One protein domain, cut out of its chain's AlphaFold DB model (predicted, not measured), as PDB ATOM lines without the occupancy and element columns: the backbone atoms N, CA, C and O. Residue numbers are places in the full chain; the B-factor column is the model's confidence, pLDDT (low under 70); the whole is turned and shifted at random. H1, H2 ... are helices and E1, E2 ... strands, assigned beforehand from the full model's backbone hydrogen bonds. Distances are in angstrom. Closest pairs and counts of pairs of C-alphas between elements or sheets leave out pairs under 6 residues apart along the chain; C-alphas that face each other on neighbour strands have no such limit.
ATOM      1  N   VAL A   3      15.355  29.298 -39.702       97.19
ATOM      2  CA  VAL A   3      15.852  28.113 -40.420       97.19
ATOM      3  C   VAL A   3      16.138  26.959 -39.463       97.19
ATOM      4  O   VAL A   3      16.455  27.181 -38.293       97.19
ATOM      5  N   ASP A   4      16.050  25.730 -39.969       96.75
ATOM      6  CA  ASP A   4      16.478  24.535 -39.236       96.75
ATOM      7  C   ASP A   4      18.007  24.422 -39.253       96.75
ATOM      8  O   ASP A   4      18.628  24.485 -40.316       96.75
ATOM      9  N   ILE A   5      18.611  24.168 -38.091       95.81
ATOM     10  CA  ILE A   5      20.027  23.804 -37.975       95.81
ATOM     11  C   ILE A   5      20.130  22.291 -37.803       95.81
ATOM     12  O   ILE A   5      19.467  21.701 -36.950       95.81
ATOM     13  N   ARG A   6      20.965  21.649 -38.623       95.19
ATOM     14  CA  ARG A   6      21.147  20.191 -38.654       95.19
ATOM     15  C   ARG A   6      22.624  19.838 -38.563       95.19
ATOM     16  O   ARG A   6      23.468  20.578 -39.067       95.19
ATOM     17  N   ALA A   7      22.926  18.695 -37.953       92.56
ATOM     18  CA  ALA A   7      24.258  18.111 -38.042       92.56
ATOM     19  C   ALA A   7      24.562  17.749 -39.504       92.56
ATOM     20  O   ALA A   7      23.687  17.262 -40.222       92.56
ATOM     21  N   ALA A   8      25.802  17.975 -39.940       86.69
ATOM     22  CA  ALA A   8      26.254  17.486 -41.236       86.69
ATOM     23  C   ALA A   8      26.286  15.947 -41.213       86.69
ATOM     24  O   ALA A   8      26.939  15.368 -40.347       86.69
ATOM     25  N   GLY A   9      25.579  15.294 -42.143       82.38
ATOM     26  CA  GLY A   9      25.456  13.833 -42.207       82.38
ATOM     27  C   GLY A   9      24.008  13.347 -42.107       82.38
ATOM     28  O   GLY A   9      23.096  13.970 -42.647       82.38
ATOM     29  N   ASP A  10      23.794  12.232 -41.415       70.31
ATOM     30  CA  ASP A  10      22.512  11.532 -41.234       70.31
ATOM     31  C   ASP A  10      21.571  12.187 -40.202       70.31
ATOM     32  O   ASP A  10      20.631  11.556 -39.715       70.31
ATOM     33  N   GLY A  11      21.772  13.476 -39.911       62.38
ATOM     34  CA  GLY A  11      20.934  14.290 -39.035       62.38
ATOM     35  C   GLY A  11      19.516  14.481 -39.583       62.38
ATOM     36  O   GLY A  11      19.158  15.551 -40.083       62.38
ATOM     37  N   GLN A  12      18.683  13.442 -39.485       79.06
ATOM     38  CA  GLN A  12      17.270  13.492 -39.865       79.06
ATOM     39  C   GLN A  12      16.494  14.469 -38.976       79.06
ATOM     40  O   GLN A  12      15.587  15.153 -39.461       79.06
ATOM     41  N   ARG A  13      16.889  14.580 -37.700       90.62
ATOM     42  CA  ARG A  13      16.281  15.493 -36.731       90.62
ATOM     43  C   ARG A  13      17.046  16.826 -36.675       90.62
ATOM     44  O   ARG A  13      18.274  16.802 -36.561       90.62
ATOM     45  N   PRO A  14      16.353  17.978 -36.752       94.12
ATOM     46  CA  PRO A  14      16.947  19.273 -36.438       94.12
ATOM     47  C   PRO A  14      17.553  19.276 -35.033       94.12
ATOM     48  O   PRO A  14      16.996  18.690 -34.111       94.12
ATOM     49  N   ILE A  15      18.691  19.948 -34.889       95.44
ATOM     50  CA  ILE A  15      19.272  20.287 -33.583       95.44
ATOM     51  C   ILE A  15      18.452  21.415 -32.943       95.44
ATOM     52  O   ILE A  15      18.351  21.514 -31.724       95.44
ATOM     53  N   GLY A  16      17.898  22.291 -33.779       96.50
ATOM     54  CA  GLY A  16      17.172  23.466 -33.341       96.50
ATOM     55  C   GLY A  16      16.794  24.376 -34.497       96.50
ATOM     56  O   GLY A  16      17.055  24.075 -35.669       96.50
ATOM     57  N   LYS A  17      16.229  25.530 -34.151       97.81
ATOM     58  CA  LYS A  17      15.878  26.598 -35.091       97.81
ATOM     59  C   LYS A  17      16.608  27.878 -34.733       97.81
ATOM     60  O   LYS A  17      16.764  28.197 -33.556       97.81
ATOM     61  N   GLY A  18      17.021  28.636 -35.743       98.06
ATOM     62  CA  GLY A  18      17.664  29.925 -35.525       98.06
ATOM     63  C   GLY A  18      17.345  30.970 -36.583       98.06
ATOM     64  O   GLY A  18      16.887  30.638 -37.676       98.06
ATOM     65  N   ILE A  19      17.584  32.238 -36.253       98.06
ATOM     66  CA  ILE A  19      17.441  33.353 -37.195       98.06
ATOM     67  C   ILE A  19      18.741  33.537 -37.978       98.06
ATOM     68  O   ILE A  19      19.792  33.822 -37.405       98.06
ATOM     69  N   VAL A  20      18.658  33.376 -39.299       97.69
ATOM     70  CA  VAL A  20      19.807  33.500 -40.203       97.69
ATOM     71  C   VAL A  20      20.053  34.955 -40.607       97.69
ATOM     72  O   VAL A  20      19.117  35.667 -40.979       97.69
ATOM     73  N   ASN A  21      21.322  35.374 -40.567       96.62
ATOM     74  CA  ASN A  21      21.777  36.720 -40.955       96.62
ATOM     75  C   ASN A  21      22.134  36.856 -42.443       96.62
ATOM     76  O   ASN A  21      22.468  37.942 -42.906       96.62
ATOM     77  N   TYR A  22      22.102  35.747 -43.173       95.81
ATOM     78  CA  TYR A  22      22.543  35.641 -44.555       95.81
ATOM     79  C   TYR A  22      21.456  35.010 -45.408       95.81
ATOM     80  O   TYR A  22      20.729  34.117 -44.964       95.81
ATOM     81  N   SER A  23      21.400  35.418 -46.668       95.25
ATOM     82  CA  SER A  23      20.663  34.678 -47.683       95.25
ATOM     83  C   SER A  23      21.304  33.308 -47.940       95.25
ATOM     84  O   SER A  23      22.483  33.063 -47.665       95.25
ATOM     85  N   ALA A  24      20.531  32.397 -48.532       96.06
ATOM     86  CA  ALA A  24      21.030  31.074 -48.904       96.06
ATOM     87  C   ALA A  24      22.194  31.131 -49.916       96.06
ATOM     88  O   ALA A  24      23.060  30.258 -49.913       96.06
ATOM     89  N   GLU A  25      22.214  32.137 -50.794       95.56
ATOM     90  CA  GLU A  25      23.300  32.335 -51.758       95.56
ATOM     91  C   GLU A  25      24.589  32.779 -51.065       95.56
ATOM     92  O   GLU A  25      25.647  32.192 -51.299       95.56
ATOM     93  N   GLU A  26      24.491  33.749 -50.157       95.56
ATOM     94  CA  GLU A  26      25.637  34.219 -49.384       95.56
ATOM     95  C   GLU A  26      26.211  33.094 -48.521       95.56
ATOM     96  O   GLU A  26      27.418  32.863 -48.575       95.56
ATOM     97  N   LEU A  27      25.366  32.317 -47.825       95.50
ATOM     98  CA  LEU A  27      25.813  31.154 -47.048       95.50
ATOM     99  C   LEU A  27      26.587  30.148 -47.898       95.50
ATOM    100  O   LEU A  27      27.642  29.686 -47.476       95.50
ATOM    101  N   ARG A  28      26.108  29.823 -49.104       95.56
ATOM    102  CA  ARG A  28      26.826  28.911 -50.009       95.56
ATOM    103  C   ARG A  28      28.193  29.456 -50.408       95.56
ATOM    104  O   ARG A  28      29.148  28.692 -50.485       95.56
ATOM    105  N   ARG A  29      28.296  30.766 -50.637       95.25
ATOM    106  CA  ARG A  29      29.548  31.428 -51.015       95.25
ATOM    107  C   ARG A  29      30.576  31.443 -49.878       95.25
ATOM    108  O   ARG A  29      31.776  31.383 -50.149       95.25
ATOM    109  N   VAL A  30      30.118  31.550 -48.631       95.31
ATOM    110  CA  VAL A  30      30.986  31.726 -47.454       95.31
ATOM    111  C   VAL A  30      31.162  30.462 -46.611       95.31
ATOM    112  O   VAL A  30      31.986  30.451 -45.698       95.31
ATOM    113  N   CYS A  31      30.423  29.392 -46.910       94.75
ATOM    114  CA  CYS A  31      30.501  28.128 -46.185       94.75
ATOM    115  C   CYS A  31      31.944  27.601 -46.139       94.75
ATOM    116  O   CYS A  31      32.626  27.522 -47.161       94.75
ATOM    117  N   GLY A  32      32.411  27.257 -44.936       95.50
ATOM    118  CA  GLY A  32      33.765  26.749 -44.698       95.50
ATOM    119  C   GLY A  32      34.870  27.812 -44.630       95.50
ATOM    120  O   GLY A  32      36.017  27.449 -44.385       95.50
ATOM    121  N   LYS A  33      34.558  29.101 -44.812       96.62
ATOM    122  CA  LYS A  33      35.526  30.201 -44.665       96.62
ATOM    123  C   LYS A  33      35.595  30.708 -43.228       96.62
ATOM    124  O   LYS A  33      34.606  30.656 -42.495       96.62
ATOM    125  N   LYS A  34      36.744  31.260 -42.836       96.56
ATOM    126  CA  LYS A  34      36.871  32.002 -41.575       96.56
ATOM    127  C   LYS A  34      36.184  33.357 -41.691       96.56
ATOM    128  O   LYS A  34      36.200  33.971 -42.754       96.56
ATOM    129  N   SER A  35      35.648  33.866 -40.583       94.44
ATOM    130  CA  SER A  35      34.922  35.143 -40.568       94.44
ATOM    131  C   SER A  35      35.734  36.320 -41.127       94.44
ATOM    132  O   SER A  35      35.152  37.211 -41.734       94.44
ATOM    133  N   ASP A  36      37.061  36.328 -40.976       95.19
ATOM    134  CA  ASP A  36      37.919  37.375 -41.550       95.19
ATOM    135  C   ASP A  36      37.924  37.327 -43.086       95.19
ATOM    136  O   ASP A  36      37.664  38.341 -43.728       95.19
ATOM    137  N   GLU A  37      38.072  36.137 -43.675       95.44
ATOM    138  CA  GLU A  37      37.972  35.927 -45.129       95.44
ATOM    139  C   GLU A  37      36.575  36.298 -45.656       95.44
ATOM    140  O   GLU A  37      36.418  36.806 -46.767       95.44
ATOM    141  N   VAL A  38      35.530  36.060 -44.857       96.25
ATOM    142  CA  VAL A  38      34.160  36.458 -45.204       96.25
ATOM    143  C   VAL A  38      34.024  37.978 -45.271       96.25
ATOM    144  O   VAL A  38      33.397  38.482 -46.202       96.25
ATOM    145  N   ARG A  39      34.637  38.721 -44.341       94.56
ATOM    146  CA  ARG A  39      34.598  40.195 -44.338       94.56
ATOM    147  C   ARG A  39      35.334  40.805 -45.527       94.56
ATOM    148  O   ARG A  39      34.903  41.840 -46.024       94.56
ATOM    149  N   GLU A  40      36.383  40.157 -46.022       94.44
ATOM    150  CA  GLU A  40      37.061  40.582 -47.254       94.44
ATOM    151  C   GLU A  40      36.162  40.417 -48.490       94.44
ATOM    152  O   GLU A  40      36.109  41.295 -49.349       94.44
ATOM    153  N   LEU A  41      35.408  39.314 -48.569       92.81
ATOM    154  CA  LEU A  41      34.491  39.035 -49.684       92.81
ATOM    155  C   LEU A  41      33.186  39.836 -49.607       92.81
ATOM    156  O   LEU A  41      32.555  40.103 -50.633       92.81
ATOM    157  N   MET A  42      32.759  40.170 -48.391       91.69
ATOM    158  CA  MET A  42      31.508  40.846 -48.074       91.69
ATOM    159  C   MET A  42      31.762  41.878 -46.963       91.69
ATOM    160  O   MET A  42      31.565  41.579 -45.787       91.69
ATOM    161  N   PRO A  43      32.132  43.126 -47.308       86.50
ATOM    162  CA  PRO A  43      32.510  44.153 -46.327       86.50
ATOM    163  C   PRO A  43      31.436  44.506 -45.285       86.50
ATOM    164  O   PRO A  43      31.738  45.128 -44.272       86.50
ATOM    165  N   ARG A  44      30.174  44.126 -45.529       88.12
ATOM    166  CA  ARG A  44      29.038  44.302 -44.607       88.12
ATOM    167  C   ARG A  44      28.502  42.978 -44.047       88.12
ATOM    168  O   ARG A  44      27.351  42.909 -43.633       88.12
ATOM    169  N   ALA A  45      29.319  41.928 -44.066       91.38
ATOM    170  CA  ALA A  45      28.987  40.624 -43.514       91.38
ATOM    171  C   ALA A  45      28.654  40.708 -42.018       91.38
ATOM    172  O   ALA A  45      29.390  41.313 -41.235       91.38
ATOM    173  N   ALA A  46      27.568  40.046 -41.617       91.94
ATOM    174  CA  ALA A  46      27.278  39.827 -40.208       91.94
ATOM    175  C   ALA A  46      28.370  38.938 -39.572       91.94
ATOM    176  O   ALA A  46      28.881  38.026 -40.220       91.94
ATOM    177  N   PRO A  47      28.734  39.137 -38.300       89.56
ATOM    178  CA  PRO A  47      29.816  38.373 -37.679       89.56
ATOM    179  C   PRO A  47      29.526  36.864 -37.576       89.56
ATOM    180  O   PRO A  47      30.462  36.067 -37.554       89.56
ATOM    181  N   GLU A  48      28.248  36.477 -37.538       95.94
ATOM    182  CA  GLU A  48      27.792  35.105 -37.314       95.94
ATOM    183  C   GLU A  48      26.674  34.738 -38.296       95.94
ATOM    184  O   GLU A  48      25.830  35.575 -38.628       95.94
ATOM    185  N   ALA A  49      26.636  33.475 -38.736       96.81
ATOM    186  CA  ALA A  49      25.568  32.970 -39.602       96.81
ATOM    187  C   ALA A  49      24.208  32.946 -38.885       96.81
ATOM    188  O   ALA A  49      23.194  33.357 -39.452       96.81
ATOM    189  N   VAL A  50      24.224  32.502 -37.629       97.56
ATOM    190  CA  VAL A  50      23.111  32.516 -36.678       97.56
ATOM    191  C   VAL A  50      23.701  32.915 -35.328       97.56
ATOM    192  O   VAL A  50      24.653  32.282 -34.871       97.56
ATOM    193  N   HIS A  51      23.157  33.958 -34.702       97.62
ATOM    194  CA  HIS A  51      23.582  34.383 -33.365       97.62
ATOM    195  C   HIS A  51      22.947  33.480 -32.303       97.62
ATOM    196  O   HIS A  51      21.770  33.131 -32.412       97.62
ATOM    197  N   ARG A  52      23.691  33.136 -31.244       97.00
ATOM    198  CA  ARG A  52      23.218  32.211 -30.191       97.00
ATOM    199  C   ARG A  52      21.928  32.678 -29.500       97.00
ATOM    200  O   ARG A  52      21.070  31.862 -29.205       97.00
ATOM    201  N   ASP A  53      21.778  33.988 -29.290       97.69
ATOM    202  CA  ASP A  53      20.591  34.569 -28.635       97.69
ATOM    203  C   ASP A  53      19.323  34.431 -29.497       97.69
ATOM    204  O   ASP A  53      18.209  34.562 -28.998       97.69
ATOM    205  N   TYR A  54      19.490  34.145 -30.791       97.19
ATOM    206  CA  TYR A  54      18.405  33.886 -31.733       97.19
ATOM    207  C   TYR A  54      18.383  32.425 -32.194       97.19
ATOM    208  O   TYR A  54      17.883  32.140 -33.283       97.19
ATOM    209  N   PHE A  55      18.934  31.511 -31.393       98.00
ATOM    210  CA  PHE A  55      18.939  30.072 -31.628       98.00
ATOM    211  C   PHE A  55      18.313  29.329 -30.443       98.00
ATOM    212  O   PHE A  55      18.635  29.596 -29.287       98.00
ATOM    213  N   VAL A  56      17.429  28.375 -30.735       98.06
ATOM    214  CA  VAL A  56      16.754  27.527 -29.744       98.06
ATOM    215  C   VAL A  56      16.940  26.052 -30.092       98.06
ATOM    216  O   VAL A  56      16.943  25.698 -31.271       98.06
ATOM    217  N   LEU A  57      17.095  25.209 -29.069       96.31
ATOM    218  CA  LEU A  57      17.232  23.753 -29.203       96.31
ATOM    219  C   LEU A  57      15.857  23.071 -29.287       96.31
ATOM    220  O   LEU A  57      14.912  23.533 -28.646       96.31
ATOM    221  N   ASP A  58      15.789  21.981 -30.057       87.31
ATOM    222  CA  ASP A  58      14.602  21.121 -30.264       87.31
ATOM    223  C   ASP A  58      14.688  19.771 -29.515       87.31
ATOM    224  O   ASP A  58      15.808  19.329 -29.167       87.31
TER     225      ASP A  58
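AT A GLANCE: This is residues 3 to 58 of the 58 residues of the protein "Glutamate 5-kinase" of Thermoleophilaceae bacterium (UniProt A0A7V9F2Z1). A small antiparallel sheet of three strands makes one end of the domain, and two short helices, H1 and H2, set crosswise to each other, make the other end, with both faces of the sheet bare of helices. E1 and E2 form a hairpin, and E3 comes back from the helices to E2's other side. The printed part has 56 residues, with three named strands and two named helices in the order E1 E2 H1 H2 E3; the sheet's order is E1 - E2 - E3, and the class is mixed, helices and strands. It is only just compact, close to loose, with a radius of gyration of the C-alphas of 12.2 A, and spans 34 by 24 by 17 A.

HOW THE PARTS SIT: E1, residues 3 to 5, and E2, residues 16 to 20, are an antiparallel hairpin, with N 3 and O 18 within hydrogen-bond range at 2.9 A. E3, residues 50 to 57, is antiparallel to E2, with N 17 and O 56 3.0 A apart, and bends by 90 degrees at residue 53. H1, residues 24 to 30, and H2, residues 35 to 41, are close but not clearly touching: their closest C-alphas, of Val 30 and Val 38, are 6.1 A apart. Their lines are about perpendicular, at 76 degrees. Neither helix is on the sheet. In H1 and H2 every O i to N i+4 pair is within hydrogen-bond range.

IN THESE COORDINATES: E1 begins at C-alpha 3, (15.852, 28.113, -40.420), and is 6.5 A long; E2 is 12.4 A. H1 is 10.1 A and H2 9.9 A long. E3, 12.9 A, ends at C-alpha 57, (17.232, 23.753, -29.203).

THE WHOLE: The C-alphas farthest apart, of Gln 12 and Pro 43, are 34.8 A apart. The printed part has no cut and no long link. Residue 11 is under pLDDT 70.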